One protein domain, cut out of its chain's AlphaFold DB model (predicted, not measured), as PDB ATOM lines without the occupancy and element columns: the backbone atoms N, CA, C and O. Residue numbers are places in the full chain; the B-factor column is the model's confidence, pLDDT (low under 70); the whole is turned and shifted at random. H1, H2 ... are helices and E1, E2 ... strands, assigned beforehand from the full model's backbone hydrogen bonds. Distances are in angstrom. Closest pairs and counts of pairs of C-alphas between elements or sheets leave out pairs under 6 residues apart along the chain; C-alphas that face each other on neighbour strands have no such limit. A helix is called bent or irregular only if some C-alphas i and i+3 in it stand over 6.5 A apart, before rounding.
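What this domain is: This is residues 41 to 171 of the 341 residues of an uncharacterized protein of Deltaproteobacteria bacterium (UniProt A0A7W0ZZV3). A strongly twisted sheet, with the long hairpin of E5 and E6 in its middle, curls round one long helix, H2. The shorter helix H1 packs crosswise on the first part of H2 at one end and also covers part of the sheet. The printed part has 131 residues, with two named helices and six named strands: along the chain come first the four strands E1 to E4, then the helices H1 and H2, then the strands E5 and E6; the sheet is branched and mixed, with E1 and E5 parallel and its other neighbour pairs, E2 and E5, E3 and E6, E4 and E6, and E5 and E6, antiparallel. The class is mixed, helices and strands, and the whole is compact, with a radius of gyration of the C-alphas of 14.9 A, and elongated, with spans of 45 by 28 by 25 A.

Where its parts are: E1, residues 44 to 47, begins at C-alpha 44 at (161.101, 120.257, 161.039). E2 is residues 61 to 64, E3 residues 77 to 83 and 17.9 A long, and E4 residues 87 to 89. H1, residues 91 to 101, is 15.4 A long. H2, residues 117 to 141, is 34.7 A long and begins at (143.383, 139.052, 158.616); it has a kink of 53 degrees near residue 124 and is irregular, with C-alphas 123 and 126 7.6 A apart. E5, residues 146 to 155, is 25.8 A long and bends by 65 degrees at residue 149. E6, residues 160 to 170, is 32.5 A long and ends at (163.683, 109.870, 163.683).

How they stand to each other: E5 and E6 form an antiparallel hairpin, with N 153 and O 163 2.8 A apart. On the other side of E5 from E6 lie E1, beside residues 146 to 150, and E2, beside residues 152 to 155; N 147 and O 44 are 2.8 A apart, and N 64 and O 152 2.8 A. On the other side of E6 from E5 lie E3, with N 79 and O 168 2.9 A apart, and E4, with N 87 and O 162 2.8 A apart. H2 is on the sheet, and its closest C-alphas to E6 are those of Ala 139 and Ala 168, 5.8 A apart. H1 is on the sheet too, at a height of 8.8 A; it is over E6 and, with 3 of its C-alphas, only just over E5, and runs slantwise to the strands, at 34 degrees to E6 on the local plane. H1 and H2 touch, about perpendicular at 89 degrees, through residues 117 to 124 of H2 alone; their closest C-alphas are those of Ala 96 and Ala 120, 4.4 A apart. Every O i to N i+4 pair is within hydrogen-bond range in H1, and 19 of 21 in H2.

The domain as a whole: The two C-alphas farthest apart, those of Arg 77 and Asn 114, are 46.7 A apart. The printed part has no cut. The links E1 to E2, E2 to E3 and H1 to H2 are long. The mean pLDDT of the printed part is 73.2; residues 47 to 75, 79, 102 to 113 and 157 are under 70.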
ATOM      1  N   GLU A  41     165.554 123.817 166.979       75.25
ATOM      2  CA  GLU A  41     165.647 124.497 165.681       75.25
ATOM      3  C   GLU A  41     165.936 123.559 164.499       75.25
ATOM      4  O   GLU A  41     165.624 123.895 163.359       75.25
ATOM      5  N   THR A  42     166.483 122.365 164.747       79.81
ATOM      6  CA  THR A  42     166.764 121.367 163.698       79.81
ATOM      7  C   THR A  42     165.580 120.442 163.409       79.81
ATOM      8  O   THR A  42     165.605 119.698 162.426       79.81
ATOM      9  N   VAL A  43     164.533 120.484 164.243       83.00
ATOM     10  CA  VAL A  43     163.331 119.662 164.088       83.00
ATOM     11  C   VAL A  43     162.352 120.356 163.146       83.00
ATOM     12  O   VAL A  43     161.792 121.414 163.452       83.00
ATOM     13  N   ARG A  44     162.095 119.741 161.991       84.56
ATOM     14  CA  ARG A  44     161.101 120.257 161.039       84.56
ATOM     15  C   ARG A  44     159.682 119.904 161.486       84.56
ATOM     16  O   ARG A  44     159.443 118.814 161.999       84.56
ATOM     17  N   ILE A  45     158.741 120.807 161.228       79.88
ATOM     18  CA  ILE A  45     157.303 120.596 161.431       79.88
ATOM     19  C   ILE A  45     156.664 120.513 160.050       79.88
ATOM     20  O   ILE A  45     156.749 121.470 159.289       79.88
ATOM     21  N   GLU A  46     156.013 119.397 159.746       76.88
ATOM     22  CA  GLU A  46     155.242 119.215 158.517       76.88
ATOM     23  C   GLU A  46     153.753 119.279 158.858       76.88
ATOM     24  O   GLU A  46     153.189 118.368 159.478       76.88
ATOM     25  N   MET A  47     153.130 120.395 158.479       69.94
ATOM     26  CA  MET A  47     151.708 120.625 158.702       69.94
ATOM     27  C   MET A  47     150.887 119.709 157.805       69.94
ATOM     28  O   MET A  47     151.168 119.532 156.617       69.94
ATOM     29  N   LYS A  48     149.818 119.144 158.360       65.12
ATOM     30  CA  LYS A  48     148.891 118.359 157.560       65.12
ATOM     31  C   LYS A  48     148.085 119.270 156.650       65.12
ATOM     32  O   LYS A  48     147.309 120.094 157.134       65.12
ATOM     33  N   GLN A  49     148.180 119.059 155.338       58.34
ATOM     34  CA  GLN A  49     147.286 119.731 154.405       58.34
ATOM     35  C   GLN A  49     145.853 119.235 154.617       58.34
ATOM     36  O   GLN A  49     145.527 118.066 154.396       58.34
ATOM     37  N   LEU A  50     144.986 120.135 155.073       52.81
ATOM     38  CA  LEU A  50     143.562 119.867 155.223       52.81
ATOM     39  C   LEU A  50     142.851 120.328 153.952       52.81
ATOM     40  O   LEU A  50     143.012 121.488 153.557       52.81
ATOM     41  N   PRO A  51     142.078 119.461 153.276       47.62
ATOM     42  CA  PRO A  51     141.319 119.904 152.122       47.62
ATOM     43  C   PRO A  51     140.292 120.968 152.538       47.62
ATOM     44  O   PRO A  51     139.784 120.941 153.657       47.62
ATOM     45  N   TRP A  52     139.969 121.885 151.624       40.53
ATOM     46  CA  TRP A  52     139.113 123.063 151.852       40.53
ATOM     47  C   TRP A  52     137.695 122.757 152.375       40.53
ATOM     48  O   TRP A  52     137.022 123.650 152.871       40.53
ATOM     49  N   TRP A  53     137.248 121.503 152.275       42.47
ATOM     50  CA  TRP A  53     135.956 120.994 152.753       42.47
ATOM     51  C   TRP A  53     136.059 120.213 154.070       42.47
ATOM     52  O   TRP A  53     135.055 119.695 154.558       42.47
ATOM     53  N   THR A  54     137.256 120.121 154.662       46.75
ATOM     54  CA  THR A  54     137.411 119.700 156.058       46.75
ATOM     55  C   THR A  54     136.827 120.820 156.900       46.75
ATOM     56  O   THR A  54     137.515 121.785 157.220       46.75
ATOM     57  N   LEU A  55     135.523 120.729 157.156       44.53
ATOM     58  CA  LEU A  55     134.788 121.652 158.004       44.53
ATOM     59  C   LEU A  55     135.581 121.841 159.300       44.53
ATOM     60  O   LEU A  55     135.841 120.871 160.021       44.53
ATOM     61  N   ALA A  56     136.005 123.081 159.564       44.09
ATOM     62  CA  ALA A  56     136.440 123.464 160.893       44.09
ATOM     63  C   ALA A  56     135.322 123.122 161.871       44.09
ATOM     64  O   ALA A  56     134.138 123.189 161.533       44.09
ATOM     65  N   GLY A  57     135.706 122.747 163.086       48.94
ATOM     66  CA  GLY A  57     134.729 122.589 164.145       48.94
ATOM     67  C   GLY A  57     133.989 123.898 164.453       48.94
ATOM     68  O   GLY A  57     134.110 124.915 163.772       48.94
ATOM     69  N   THR A  58     133.163 123.840 165.486       55.75
ATOM     70  CA  THR A  58     132.346 124.960 165.960       55.75
ATOM     71  C   THR A  58     133.192 126.196 166.296       55.75
ATOM     72  O   THR A  58     134.387 126.074 166.545       55.75
ATOM     73  N   ASN A  59     132.574 127.373 166.441       59.16
ATOM     74  CA  ASN A  59     133.259 128.574 166.963       59.16
ATOM     75  C   ASN A  59     133.944 128.334 168.323       59.16
ATOM     76  O   ASN A  59     134.892 129.023 168.679       59.16
ATOM     77  N   GLU A  60     133.482 127.328 169.066       62.69
ATOM     78  CA  GLU A  60     134.072 126.898 170.331       62.69
ATOM     79  C   GLU A  60     135.282 125.971 170.187       62.69
ATOM     80  O   GLU A  60     135.980 125.765 171.170       62.69
ATOM     81  N   ARG A  61     135.508 125.350 169.019       68.00
ATOM     82  CA  ARG A  61     136.642 124.449 168.770       68.00
ATOM     83  C   ARG A  61     136.913 124.277 167.281       68.00
ATOM     84  O   ARG A  61     136.096 123.674 166.594       68.00
ATOM     85  N   PHE A  62     138.091 124.658 166.798       61.81
ATOM     86  CA  PHE A  62     138.452 124.518 165.384       61.81
ATOM     87  C   PHE A  62     139.919 124.137 165.170       61.81
ATOM     88  O   PHE A  62     140.740 124.180 166.083       61.81
ATOM     89  N   ILE A  63     140.228 123.714 163.941       68.38
ATOM     90  CA  ILE A  63     141.591 123.399 163.513       68.38
ATOM     91  C   ILE A  63     142.201 124.650 162.883       68.38
ATOM     92  O   ILE A  63     141.597 125.253 161.996       68.38
ATOM     93  N   VAL A  64     143.397 125.012 163.336       69.38
ATOM     94  CA  VAL A  64     144.188 126.141 162.843       69.38
ATOM     95  C   VAL A  64     144.893 125.712 161.556       69.38
ATOM     96  O   VAL A  64     145.704 124.781 161.560       69.38
ATOM     97  N   LYS A  65     144.587 126.381 160.440       65.25
ATOM     98  CA  LYS A  65     145.253 126.140 159.154       65.25
ATOM     99  C   LYS A  65     146.488 127.028 159.014       65.25
ATOM    100  O   LYS A  65     146.360 128.161 158.577       65.25
ATOM    101  N   LEU A  66     147.675 126.516 159.324       64.38
ATOM    102  CA  LEU A  66     148.931 127.217 159.028       64.38
ATOM    103  C   LEU A  66     149.340 126.946 157.571       64.38
ATOM    104  O   LEU A  66     149.282 125.801 157.129       64.38
ATOM    105  N   ASP A  67     149.757 127.979 156.837       55.12
ATOM    106  CA  ASP A  67     150.166 127.883 155.423       55.12
ATOM    107  C   ASP A  67     151.639 127.428 155.249       55.12
ATOM    108  O   ASP A  67     152.248 127.653 154.205       55.12
ATOM    109  N   ASP A  68     152.214 126.763 156.253       52.47
ATOM    110  CA  ASP A  68     153.623 126.357 156.250       52.47
ATOM    111  C   ASP A  68     153.875 125.018 155.539       52.47
ATOM    112  O   ASP A  68     153.035 124.119 155.580       52.47
ATOM    113  N   ASP A  69     155.060 124.939 154.913       45.03
ATOM    114  CA  ASP A  69     155.716 123.824 154.213       45.03
ATOM    115  C   ASP A  69     154.817 122.641 153.826       45.03
ATOM    116  O   ASP A  69     154.426 121.807 154.646       45.03
ATOM    117  N   ALA A  70     154.551 122.541 152.519       47.31
ATOM    118  CA  ALA A  70     153.834 121.429 151.915       47.31
ATOM    119  C   ALA A  70     154.360 120.078 152.424       47.31
ATOM    120  O   ALA A  70     155.569 119.851 152.454       47.31
ATOM    121  N   GLU A  71     153.433 119.182 152.778       49.56
ATOM    122  CA  GLU A  71     153.703 117.820 153.238       49.56
ATOM    123  C   GLU A  71     154.727 117.130 152.318       49.56
ATOM    124  O   GLU A  71     154.406 116.658 151.223       49.56
ATOM    125  N   THR A  72     155.988 117.080 152.745       53.66
ATOM    126  CA  THR A  72     156.999 116.254 152.090       53.66
ATOM    127  C   THR A  72     156.870 114.836 152.612       53.66
ATOM    128  O   THR A  72     156.623 114.620 153.792       53.66
ATOM    129  N   THR A  73     157.022 113.836 151.743       56.38
ATOM    130  CA  THR A  73     156.884 112.430 152.147       56.38
ATOM    131  C   THR A  73     158.129 111.991 152.917       56.38
ATOM    132  O   THR A  73     158.997 111.302 152.379       56.38
ATOM    133  N   THR A  74     158.246 112.421 154.171       64.19
ATOM    134  CA  THR A  74     159.407 112.126 155.001       64.19
ATOM    135  C   THR A  74     159.283 110.723 155.578       64.19
ATOM    136  O   THR A  74     158.342 110.392 156.298       64.19
ATOM    137  N   ARG A  75     160.246 109.864 155.236       62.47
ATOM    138  CA  ARG A  75     160.353 108.510 155.788       62.47
ATOM    139  C   ARG A  75     161.312 108.533 156.971       62.47
ATOM    140  O   ARG A  75     162.401 109.084 156.870       62.47
ATOM    141  N   GLY A  76     160.913 107.901 158.064       72.38
ATOM    142  CA  GLY A  76     161.727 107.768 159.264       72.38
ATOM    143  C   GLY A  76     161.136 106.739 160.215       72.38
ATOM    144  O   GLY A  76     160.017 106.252 160.017       72.38
ATOM    145  N   ARG A  77     161.891 106.398 161.256       74.81
ATOM    146  CA  ARG A  77     161.394 105.543 162.333       74.81
ATOM    147  C   ARG A  77     160.400 106.336 163.175       74.81
ATOM    148  O   ARG A  77     160.728 107.407 163.677       74.81
ATOM    149  N   ILE A  78     159.198 105.790 163.350       75.19
ATOM    150  CA  ILE A  78     158.161 106.399 164.188       75.19
ATOM    151  C   ILE A  78     158.588 106.314 165.654       75.19
ATOM    152  O   ILE A  78     158.847 105.219 166.159       75.19
ATOM    153  N   LEU A  79     158.646 107.468 166.317       69.31
ATOM    154  CA  LEU A  79     158.928 107.586 167.749       69.31
ATOM    155  C   LEU A  79     157.642 107.614 168.577       69.31
ATOM    156  O   LEU A  79     157.625 107.142 169.709       69.31
ATOM    157  N   GLY A  80     156.555 108.124 168.000       70.94
ATOM    158  CA  GLY A  80     155.234 108.132 168.622       70.94
ATOM    159  C   GLY A  80     154.490 109.456 168.442       70.94
ATOM    160  O   GLY A  80     154.996 110.369 167.780       70.94
ATOM    161  N   PRO A  81     153.274 109.556 169.005       76.69
ATOM    162  CA  PRO A  81     152.496 110.786 169.001       76.69
ATOM    163  C   PRO A  81     153.110 111.819 169.952       76.69
ATOM    164  O   PRO A  81     153.460 111.503 171.087       76.69
ATOM    165  N   VAL A  82     153.191 113.070 169.507       80.44
ATOM    166  CA  VAL A  82     153.649 114.211 170.310       80.44
ATOM    167  C   VAL A  82     152.544 115.266 170.368       80.44
ATOM    168  O   VAL A  82     151.863 115.510 169.374       80.44
ATOM    169  N   ARG A  83     152.357 115.880 171.542       82.19
ATOM    170  CA  ARG A  83     151.410 116.978 171.789       82.19
ATOM    171  C   ARG A  83     152.086 118.051 172.640       82.19
ATOM    172  O   ARG A  83     152.846 117.708 173.550       82.19
ATOM    173  N   THR A  84     151.816 119.320 172.347       84.25
ATOM    174  CA  THR A  84     152.235 120.467 173.175       84.25
ATOM    175  C   THR A  84     151.467 120.499 174.496       84.25
ATOM    176  O   THR A  84     150.509 119.753 174.691       84.25
ATOM    177  N   ARG A  85     151.841 121.372 175.431       83.81
ATOM    178  CA  ARG A  85     150.895 121.755 176.480       83.81
ATOM    179  C   ARG A  85     149.769 122.592 175.872       83.81
ATOM    180  O   ARG A  85     149.869 123.065 174.737       83.81
ATOM    181  N   ASP A  86     148.712 122.757 176.652       84.50
ATOM    182  CA  ASP A  86     147.642 123.683 176.318       84.50
ATOM    183  C   ASP A  86     148.139 125.101 176.630       84.50
ATOM    184  O   ASP A  86     148.376 125.448 177.788       84.50
ATOM    185  N   VAL A  87     148.361 125.899 175.585       87.00
ATOM    186  CA  VAL A  87     148.687 127.324 175.693       87.00
ATOM    187  C   VAL A  87     147.388 128.054 175.995       87.00
ATOM    188  O   VAL A  87     146.467 128.036 175.181       87.00
ATOM    189  N   VAL A  88     147.292 128.666 177.171       88.62
ATOM    190  CA  VAL A  88     146.135 129.484 177.547       88.62
ATOM    191  C   VAL A  88     146.122 130.748 176.690       88.62
ATOM    192  O   VAL A  88     147.110 131.475 176.624       88.62
ATOM    193  N   LEU A  89     144.996 131.006 176.034       87.25
ATOM    194  CA  LEU A  89     144.774 132.171 175.193       87.25
ATOM    195  C   LEU A  89     143.902 133.187 175.929       87.25
ATOM    196  O   LEU A  89     142.855 132.849 176.484       87.25
ATOM    197  N   ALA A  90     144.287 134.457 175.857       89.56
ATOM    198  CA  ALA A  90     143.369 135.541 176.171       89.56
ATOM    199  C   ALA A  90     142.235 135.597 175.126       89.56
ATOM    200  O   ALA A  90     142.370 135.111 174.000       89.56
ATOM    201  N   SER A  91     141.084 136.164 175.501       85.88
ATOM    202  CA  SER A  91     139.883 136.157 174.650       85.88
ATOM    203  C   SER A  91     140.087 136.871 173.308       85.88
ATOM    204  O   SER A  91     139.525 136.454 172.297       85.88
ATOM    205  N   ASP A  92     140.865 137.948 173.302       86.44
ATOM    206  CA  ASP A  92     141.258 138.707 172.115       86.44
ATOM    207  C   ASP A  92     142.217 137.905 171.224       86.44
ATOM    208  O   ASP A  92     142.034 137.864 170.008       86.44
ATOM    209  N   VAL A  93     143.162 137.179 171.825       86.62
ATOM    210  CA  VAL A  93     144.062 136.266 171.105       86.62
ATOM    211  C   VAL A  93     143.282 135.107 170.484       86.62
ATOM    212  O   VAL A  93     143.505 134.780 169.324       86.62
ATOM    213  N   PHE A  94     142.313 134.513 171.188       86.12
ATOM    214  CA  PHE A  94     141.454 133.466 170.621       86.12
ATOM    215  C   PHE A  94     140.636 133.974 169.427       86.12
ATOM    216  O   PHE A  94     140.575 133.308 168.393       86.12
ATOM    217  N   ALA A  95     140.047 135.169 169.538       83.38
ATOM    218  CA  ALA A  95     139.325 135.798 168.434       83.38
ATOM    219  C   ALA A  95     140.248 136.087 167.238       83.38
ATOM    220  O   ALA A  95     139.862 135.861 166.091       83.38
ATOM    221  N   ALA A  96     141.486 136.514 167.496       82.69
ATOM    222  CA  ALA A  96     142.498 136.698 166.464       82.69
ATOM    223  C   ALA A  96     142.889 135.367 165.794       82.69
ATOM    224  O   ALA A  96     142.939 135.298 164.566       82.69
ATOM    225  N   VAL A  97     143.065 134.284 166.566       79.88
ATOM    226  CA  VAL A  97     143.318 132.936 166.022       79.88
ATOM    227  C   VAL A  97     142.163 132.484 165.122       79.88
ATOM    228  O   VAL A  97     142.396 131.969 164.024       79.88
ATOM    229  N   ALA A  98     140.921 132.707 165.558       78.19
ATOM    230  CA  ALA A  98     139.730 132.390 164.777       78.19
ATOM    231  C   ALA A  98     139.679 133.205 163.478       78.19
ATOM    232  O   ALA A  98     139.519 132.638 162.400       78.19
ATOM    233  N   CYS A  99     139.910 134.518 163.553       78.81
ATOM    234  CA  CYS A  99     139.947 135.383 162.377       78.81
ATOM    235  C   CYS A  99     141.010 134.946 161.357       78.81
ATOM    236  O   CYS A  99     140.734 134.854 160.160       78.81
ATOM    237  N   ALA A 100     142.230 134.667 161.815       74.06
ATOM    238  CA  ALA A 100     143.359 134.472 160.918       74.06
ATOM    239  C   ALA A 100     143.463 133.060 160.315       74.06
ATOM    240  O   ALA A 100     143.933 132.926 159.174       74.06
ATOM    241  N   TRP A 101     143.019 132.025 161.042       72.94
ATOM    242  CA  TRP A 101     143.302 130.627 160.689       72.94
ATOM    243  C   TRP A 101     142.127 129.645 160.834       72.94
ATOM    244  O   TRP A 101     142.328 128.451 160.581       72.94
ATOM    245  N   GLN A 102     140.916 130.088 161.198       69.19
ATOM    246  CA  GLN A 102     139.730 129.222 161.144       69.19
ATOM    247  C   GLN A 102     139.364 128.907 159.687       69.19
ATOM    248  O   GLN A 102     139.281 129.788 158.831       69.19
ATOM    249  N   ILE A 103     139.098 127.633 159.398       58.16
ATOM    250  CA  ILE A 103     138.584 127.206 158.091       58.16
ATOM    251  C   ILE A 103     137.068 127.455 158.055       58.16
ATOM    252  O   ILE A 103     136.300 126.644 158.560       58.16
ATOM    253  N   VAL A 104     136.617 128.564 157.467       55.34
ATOM    254  CA  VAL A 104     135.178 128.855 157.321       55.34
ATOM    255  C   VAL A 104     134.581 128.245 156.040       55.34
ATOM    256  O   VAL A 104     135.286 128.140 155.030       55.34
ATOM    257  N   PRO A 105     133.293 127.839 156.044       48.09
ATOM    258  CA  PRO A 105     132.592 127.413 154.835       48.09
ATOM    259  C   PRO A 105     132.588 128.504 153.754       48.09
ATOM    260  O   PRO A 105     132.570 129.700 154.051       48.09
ATOM    261  N   MET A 106     132.564 128.096 152.480       39.78
ATOM    262  CA  MET A 106     132.455 129.034 151.356       39.78
ATOM    263  C   MET A 106     131.200 129.910 151.501       39.78
ATOM    264  O   MET A 106     130.086 129.392 151.533       39.78
ATOM    265  N   GLY A 107     131.393 131.230 151.536       37.72
ATOM    266  CA  GLY A 107     130.306 132.211 151.549       37.72
ATOM    267  C   GLY A 107     129.817 132.645 152.931       37.72
ATOM    268  O   GLY A 107     128.878 133.431 152.970       37.72
ATOM    269  N   ASP A 108     130.431 132.191 154.031       51.09
ATOM    270  CA  ASP A 108     130.109 132.673 155.380       51.09
ATOM    271  C   ASP A 108     130.858 133.987 155.689       51.09
ATOM    272  O   ASP A 108     132.093 133.991 155.804       51.09
ATOM    273  N   PRO A 109     130.159 135.131 155.796       49.31
ATOM    274  CA  PRO A 109     130.779 136.391 156.141       49.31
ATOM    275  C   PRO A 109     131.024 136.469 157.659       49.31
ATOM    276  O   PRO A 109     130.331 137.217 158.348       49.31
ATOM    277  N   ARG A 110     132.096 135.801 158.126       54.53
ATOM    278  CA  ARG A 110     133.215 136.352 158.952       54.53
ATOM    279  C   ARG A 110     133.643 135.483 160.158       54.53
ATOM    280  O   ARG A 110     132.802 135.117 160.967       54.53
ATOM    281  N   PRO A 111     134.969 135.429 160.432       60.66
ATOM    282  CA  PRO A 111     135.504 135.430 161.799       60.66
ATOM    283  C   PRO A 111     136.289 136.710 162.160       60.66
ATOM    284  O   PRO A 111     136.832 136.808 163.253       60.66
ATOM    285  N   CYS A 112     136.330 137.721 161.282       62.00
ATOM    286  CA  CYS A 112     137.204 138.890 161.464       62.00
ATOM    287  C   CYS A 112     136.519 140.206 161.864       62.00
ATOM    288  O   CYS A 112     137.214 141.180 162.122       62.00
ATOM    289  N   GLY A 113     135.185 140.277 161.955       69.44
ATOM    290  CA  GLY A 113     134.496 141.494 162.417       69.44
ATOM    291  C   GLY A 113     134.946 142.771 161.682       69.44
ATOM    292  O   GLY A 113     134.602 142.928 160.507       69.44
ATOM    293  N   ASN A 114     135.684 143.642 162.394       71.38
ATOM    294  CA  ASN A 114     136.297 144.900 161.924       71.38
ATOM    295  C   ASN A 114     137.841 144.850 161.821       71.38
ATOM    296  O   ASN A 114     138.451 145.860 161.485       71.38
ATOM    297  N   THR A 115     138.470 143.721 162.145       74.19
ATOM    298  CA  THR A 115     139.928 143.531 162.134       74.19
ATOM    299  C   THR A 115     140.346 142.883 160.820       74.19
ATOM    300  O   THR A 115     139.638 142.026 160.287       74.19
ATOM    301  N   THR A 116     141.489 143.271 160.263       75.75
ATOM    302  CA  THR A 116     142.007 142.605 159.063       75.75
ATOM    303  C   THR A 116     142.639 141.257 159.412       75.75
ATOM    304  O   THR A 116     143.077 141.014 160.537       75.75
ATOM    305  N   ARG A 117     142.724 140.353 158.428       72.88
ATOM    306  CA  ARG A 117     143.383 139.052 158.616       72.88
ATOM    307  C   ARG A 117     144.855 139.210 159.014       72.88
ATOM    308  O   ARG A 117     145.329 138.460 159.857       72.88
ATOM    309  N   GLU A 118     145.557 140.180 158.435       73.88
ATOM    310  CA  GLU A 118     146.973 140.452 158.723       73.88
ATOM    311  C   GLU A 118     147.183 140.940 160.164       73.88
ATOM    312  O   GLU A 118     148.070 140.449 160.859       73.88
ATOM    313  N   GLU A 119     146.322 141.836 160.651       76.12
ATOM    314  CA  GLU A 119     146.353 142.295 162.046       76.12
ATOM    315  C   GLU A 119     146.048 141.156 163.023       76.12
ATOM    316  O   GLU A 119     146.742 140.991 164.025       76.12
ATOM    317  N   ALA A 120     145.056 140.317 162.713       80.31
ATOM    318  CA  ALA A 120     144.753 139.136 163.516       80.31
ATOM    319  C   ALA A 120     145.921 138.133 163.533       80.31
ATOM    320  O   ALA A 120     146.215 137.542 164.574       80.31
ATOM    321  N   MET A 121     146.635 137.982 162.411       76.75
ATOM    322  CA  MET A 121     147.843 137.161 162.360       76.75
ATOM    323  C   MET A 121     148.945 137.708 163.269       76.75
ATOM    324  O   MET A 121     149.618 136.927 163.938       76.75
ATOM    325  N   ALA A 122     149.118 139.030 163.323       80.94
ATOM    326  CA  ALA A 122     150.101 139.662 164.196       80.94
ATOM    327  C   ALA A 122     149.772 139.462 165.687       80.94
ATOM    328  O   ALA A 122     150.664 139.120 166.456       80.94
ATOM    329  N   ILE A 123     148.498 139.602 166.083       82.25
ATOM    330  CA  ILE A 123     148.049 139.458 167.484       82.25
ATOM    331  C   ILE A 123     148.302 138.043 168.026       82.25
ATOM    332  O   ILE A 123     148.696 137.874 169.176       82.25
ATOM    333  N   ALA A 124     148.071 137.017 167.210       82.88
ATOM    334  CA  ALA A 124     148.125 135.622 167.648       82.88
ATOM    335  C   ALA A 124     149.430 134.890 167.282       82.88
ATOM    336  O   ALA A 124     149.574 133.698 167.571       82.88
ATOM    337  N   LYS A 125     150.394 135.600 166.682       81.69
ATOM    338  CA  LYS A 125     151.681 135.050 166.246       81.69
ATOM    339  C   LYS A 125     152.448 134.379 167.384       81.69
ATOM    340  O   LYS A 125     152.860 133.231 167.232       81.69
ATOM    341  N   ASP A 126     152.594 135.063 168.515       82.56
ATOM    342  CA  ASP A 126     153.426 134.586 169.625       82.56
ATOM    343  C   ASP A 126     152.886 133.283 170.227       82.56
ATOM    344  O   ASP A 126     153.650 132.353 170.467       82.56
ATOM    345  N   ALA A 127     151.564 133.163 170.378       83.31
ATOM    346  CA  ALA A 127     150.931 131.944 170.885       83.31
ATOM    347  C   ALA A 127     151.143 130.740 169.945       83.31
ATOM    348  O   ALA A 127     151.375 129.615 170.395       83.31
ATOM    349  N   ILE A 128     151.091 130.965 168.627       82.19
ATOM    350  CA  ILE A 128     151.351 129.924 167.622       82.19
ATOM    351  C   ILE A 128     152.831 129.537 167.611       82.19
ATOM    352  O   ILE A 128     153.153 128.346 167.560       82.19
ATOM    353  N   ASP A 129     153.731 130.516 167.667       85.12
ATOM    354  CA  ASP A 129     155.170 130.273 167.684       85.12
ATOM    355  C   ASP A 129     155.597 129.540 168.964       85.12
ATOM    356  O   ASP A 129     156.399 128.607 168.879       85.12
ATOM    357  N   GLU A 130     155.000 129.864 170.115       86.50
ATOM    358  CA  GLU A 130     155.190 129.143 171.377       86.50
ATOM    359  C   GLU A 130     154.782 127.670 171.246       86.50
ATOM    360  O   GLU A 130     155.590 126.775 171.520       86.50
ATOM    361  N   ALA A 131     153.564 127.398 170.762       86.12
ATOM    362  CA  ALA A 131     153.086 126.029 170.577       86.12
ATOM    363  C   ALA A 131     154.010 125.238 169.630       86.12
ATOM    364  O   ALA A 131     154.351 124.079 169.879       86.12
ATOM    365  N   ARG A 132     154.495 125.864 168.554       84.88
ATOM    366  CA  ARG A 132     155.423 125.216 167.615       84.88
ATOM    367  C   ARG A 132     156.801 124.979 168.215       84.88
ATOM    368  O   ARG A 132     157.375 123.913 167.990       84.88
ATOM    369  N   ALA A 133     157.351 125.946 168.941       86.38
ATOM    370  CA  ALA A 133     158.636 125.803 169.613       86.38
ATOM    371  C   ALA A 133     158.596 124.649 170.621       86.38
ATOM    372  O   ALA A 133     159.486 123.798 170.620       86.38
ATOM    373  N   GLU A 134     157.516 124.543 171.394       88.94
ATOM    374  CA  GLU A 134     157.328 123.436 172.328       88.94
ATOM    375  C   GLU A 134     157.191 122.085 171.611       88.94
ATOM    376  O   GLU A 134     157.778 121.091 172.047       88.94
ATOM    377  N   LEU A 135     156.456 122.032 170.494       87.06
ATOM    378  CA  LEU A 135     156.317 120.810 169.699       87.06
ATOM    379  C   LEU A 135     157.683 120.321 169.189       87.06
ATOM    380  O   LEU A 135     157.976 119.125 169.267       87.06
ATOM    381  N   ARG A 136     158.529 121.247 168.710       86.94
ATOM    382  CA  ARG A 136     159.906 120.950 168.280       86.94
ATOM    383  C   ARG A 136     160.765 120.459 169.434       86.94
ATOM    384  O   ARG A 136     161.440 119.449 169.271       86.94
ATOM    385  N   ALA A 137     160.726 121.134 170.581       86.75
ATOM    386  CA  ALA A 137     161.514 120.765 171.753       86.75
ATOM    387  C   ALA A 137     161.171 119.348 172.236       86.75
ATOM    388  O   ALA A 137     162.047 118.492 172.304       86.75
ATOM    389  N   ARG A 138     159.879 119.048 172.433       86.19
ATOM    390  CA  ARG A 138     159.421 117.722 172.887       86.19
ATOM    391  C   ARG A 138     159.817 116.593 171.939       86.19
ATOM    392  O   ARG A 138     160.130 115.492 172.383       86.19
ATOM    393  N   ALA A 139     159.765 116.842 170.633       85.00
ATOM    394  CA  ALA A 139     160.187 115.864 169.639       85.00
ATOM    395  C   ALA A 139     161.723 115.741 169.577       85.00
ATOM    396  O   ALA A 139     162.245 114.630 169.471       85.00
ATOM    397  N   GLY A 140     162.439 116.862 169.691       85.06
ATOM    398  CA  GLY A 140     163.901 116.931 169.732       85.06
ATOM    399  C   GLY A 140     164.495 116.184 170.925       85.06
ATOM    400  O   GLY A 140     165.436 115.414 170.736       85.06
ATOM    401  N   ASP A 141     163.880 116.291 172.105       86.31
ATOM    402  CA  ASP A 141     164.252 115.539 173.314       86.31
ATOM    403  C   ASP A 141     164.213 114.017 173.095       86.31
ATOM    404  O   ASP A 141     165.002 113.271 173.675       86.31
ATOM    405  N   ALA A 142     163.323 113.547 172.214       82.62
ATOM    406  CA  ALA A 142     163.208 112.138 171.837       82.62
ATOM    407  C   ALA A 142     164.162 111.710 170.701       82.62
ATOM    408  O   ALA A 142     164.188 110.532 170.334       82.62
ATOM    409  N   GLY A 143     164.937 112.642 170.135       83.44
ATOM    410  CA  GLY A 143     165.824 112.413 168.990       83.44
ATOM    411  C   GLY A 143     165.131 112.521 167.624       83.44
ATOM    412  O   GLY A 143     165.695 112.106 166.605       83.44
ATOM    413  N   ALA A 144     163.911 113.068 167.567       85.62
ATOM    414  CA  ALA A 144     163.192 113.254 166.310       85.62
ATOM    415  C   ALA A 144     163.886 114.292 165.420       85.62
ATOM    416  O   ALA A 144     164.338 115.330 165.892       85.62
ATOM    417  N   GLY A 145     163.913 114.041 164.110       83.62
ATOM    418  CA  GLY A 145     164.307 115.038 163.110       83.62
ATOM    419  C   GLY A 145     163.125 115.785 162.501       83.62
ATOM    420  O   GLY A 145     163.295 116.883 161.976       83.62
ATOM    421  N   VAL A 146     161.935 115.182 162.540       85.00
ATOM    422  CA  VAL A 146     160.720 115.715 161.917       85.00
ATOM    423  C   VAL A 146     159.504 115.356 162.766       85.00
ATOM    424  O   VAL A 146     159.431 114.255 163.308       85.00
ATOM    425  N   VAL A 147     158.535 116.266 162.846       81.69
ATOM    426  CA  VAL A 147     157.170 115.982 163.299       81.69
ATOM    427  C   VAL A 147     156.237 116.113 162.102       81.69
ATOM    428  O   VAL A 147     156.164 117.182 161.503       81.69
ATOM    429  N   THR A 148     155.542 115.034 161.748       80.06
ATOM    430  CA  THR A 148     154.637 114.985 160.591       80.06
ATOM    431  C   THR A 148     153.170 114.897 161.005       80.06
ATOM    432  O   THR A 148     152.863 114.691 162.184       80.06
ATOM    433  N   ASP A 149     152.265 115.054 160.035       72.25
ATOM    434  CA  ASP A 149     150.811 115.084 160.234       72.25
ATOM    435  C   ASP A 149     150.362 116.141 161.267       72.25
ATOM    436  O   ASP A 149     149.363 115.950 161.970       72.25
ATOM    437  N   VAL A 150     151.089 117.262 161.372       76.06
ATOM    438  CA  VAL A 150     150.875 118.235 162.449       76.06
ATOM    439  C   VAL A 150     149.552 118.971 162.274       76.06
ATOM    440  O   VAL A 150     149.209 119.437 161.185       76.06
ATOM    441  N   ARG A 151     148.805 119.087 163.372       77.00
ATOM    442  CA  ARG A 151     147.554 119.839 163.482       77.00
ATOM    443  C   ARG A 151     147.584 120.676 164.744       77.00
ATOM    444  O   ARG A 151     147.993 120.175 165.784       77.00
ATOM    445  N   CYS A 152     147.089 121.902 164.662       78.38
ATOM    446  CA  CYS A 152     146.884 122.750 165.830       78.38
ATOM    447  C   CYS A 152     145.388 122.998 166.029       78.38
ATOM    448  O   CYS A 152     144.647 123.152 165.059       78.38
ATOM    449  N   PHE A 153     144.942 123.008 167.276       80.94
ATOM    450  CA  PHE A 153     143.549 123.158 167.669       80.94
ATOM    451  C   PHE A 153     143.411 124.355 168.593       80.94
ATOM    452  O   PHE A 153     144.252 124.539 169.469       80.94
ATOM    453  N   ALA A 154     142.333 125.111 168.422       80.44
ATOM    454  CA  ALA A 154     141.905 126.131 169.366       80.44
ATOM    455  C   ALA A 154     140.533 125.743 169.935       80.44
ATOM    456  O   ALA A 154     139.674 125.321 169.160       80.44
ATOM    457  N   GLU A 155     140.317 125.863 171.247       83.12
ATOM    458  CA  GLU A 155     139.040 125.579 171.938       83.12
ATOM    459  C   GLU A 155     138.723 126.664 172.981       83.12
ATOM    460  O   GLU A 155     139.659 127.162 173.585       83.12
ATOM    461  N   SER A 156     137.449 127.025 173.211       80.94
ATOM    462  CA  SER A 156     137.023 128.104 174.135       80.94
ATOM    463  C   SER A 156     135.916 127.741 175.139       80.94
ATOM    464  O   SER A 156     135.322 128.622 175.756       80.94
ATOM    465  N   ARG A 157     135.626 126.449 175.364       69.50
ATOM    466  CA  ARG A 157     134.483 126.002 176.196       69.50
ATOM    467  C   ARG A 157     134.515 126.399 177.679       69.50
ATOM    468  O   ARG A 157     133.463 126.420 178.314       69.50
ATOM    469  N   ARG A 158     135.691 126.627 178.265       71.69
ATOM    470  CA  ARG A 158     135.845 127.050 179.676       71.69
ATOM    471  C   ARG A 158     136.910 128.126 179.801       71.69
ATOM    472  O   ARG A 158     136.653 129.188 180.346       71.69
ATOM    473  N   GLU A 159     138.073 127.829 179.251       81.25
ATOM    474  CA  GLU A 159     139.191 128.735 179.052       81.25
ATOM    475  C   GLU A 159     139.671 128.510 177.615       81.25
ATOM    476  O   GLU A 159     139.492 127.416 177.063       81.25
ATOM    477  N   ALA A 160     140.145 129.569 176.962       83.50
ATOM    478  CA  ALA A 160     140.592 129.447 175.590       83.50
ATOM    479  C   ALA A 160     141.978 128.801 175.571       83.50
ATOM    480  O   ALA A 160     142.878 129.257 176.266       83.50
ATOM    481  N   HIS A 161     142.155 127.742 174.787       87.56
ATOM    482  CA  HIS A 161     143.421 127.023 174.697       87.56
ATOM    483  C   HIS A 161     143.819 126.776 173.250       87.56
ATOM    484  O   HIS A 161     142.964 126.511 172.407       87.56
ATOM    485  N   LEU A 162     145.126 126.799 172.999       86.06
ATOM    486  CA  LEU A 162     145.765 126.363 171.765       86.06
ATOM    487  C   LEU A 162     146.695 125.190 172.065       86.06
ATOM    488  O   LEU A 162     147.512 125.258 172.980       86.06
ATOM    489  N   TRP A 163     146.625 124.132 171.267       86.88
ATOM    490  CA  TRP A 163     147.613 123.057 171.324       86.88
ATOM    491  C   TRP A 163     147.868 122.467 169.945       86.88
ATOM    492  O   TRP A 163     147.012 122.536 169.064       86.88
ATOM    493  N   CYS A 164     149.038 121.865 169.754       84.25
ATOM    494  CA  CYS A 164     149.399 121.179 168.520       84.25
ATOM    495  C   CYS A 164     149.739 119.711 168.780       84.25
ATOM    496  O   CYS A 164     150.320 119.359 169.807       84.25
ATOM    497  N   GLU A 165     149.392 118.854 167.826       81.38
ATOM    498  CA  GLU A 165     149.605 117.409 167.851       81.38
ATOM    499  C   GLU A 165     150.218 116.947 166.531       81.38
ATOM    500  O   GLU A 165     149.903 117.492 165.476       81.38
ATOM    501  N   GLY A 166     151.060 115.917 166.577       78.25
ATOM    502  CA  GLY A 166     151.648 115.297 165.392       78.25
ATOM    503  C   GLY A 166     152.334 113.973 165.712       78.25
ATOM    504  O   GLY A 166     152.206 113.434 166.812       78.25
ATOM    505  N   THR A 167     153.083 113.444 164.747       80.75
ATOM    506  CA  THR A 167     153.862 112.206 164.905       80.75
ATOM    507  C   THR A 167     155.349 112.501 164.780       80.75
ATOM    508  O   THR A 167     155.799 112.977 163.741       80.75
ATOM    509  N   ALA A 168     156.122 112.194 165.822       80.88
ATOM    510  CA  ALA A 168     157.567 112.373 165.825       80.88
ATOM    511  C   ALA A 168     158.268 111.235 165.062       80.88
ATOM    512  O   ALA A 168     157.990 110.051 165.285       80.88
ATOM    513  N   LEU A 169     159.196 111.601 164.177       81.31
ATOM    514  CA  LEU A 169     159.988 110.697 163.347       81.31
ATOM    515  C   LEU A 169     161.486 110.933 163.572       81.31
ATOM    516  O   LEU A 169     161.981 112.055 163.432       81.31
ATOM    517  N   ALA A 170     162.233 109.863 163.834       83.81
ATOM    518  CA  ALA A 170     163.683 109.870 163.683       83.81
ATOM    519  C   ALA A 170     164.016 109.654 162.204       83.81
ATOM    520  O   ALA A 170     163.744 108.591 161.639       83.81
ATOM    521  N   VAL A 171     164.572 110.685 161.573       77.44
ATOM    522  CA  VAL A 171     165.079 110.613 160.201       77.44
ATOM    523  C   VAL A 171     166.567 110.326 160.304       77.44
ATOM    524  O   VAL A 171     167.291 111.107 160.934       77.44
TER     525      VAL A 171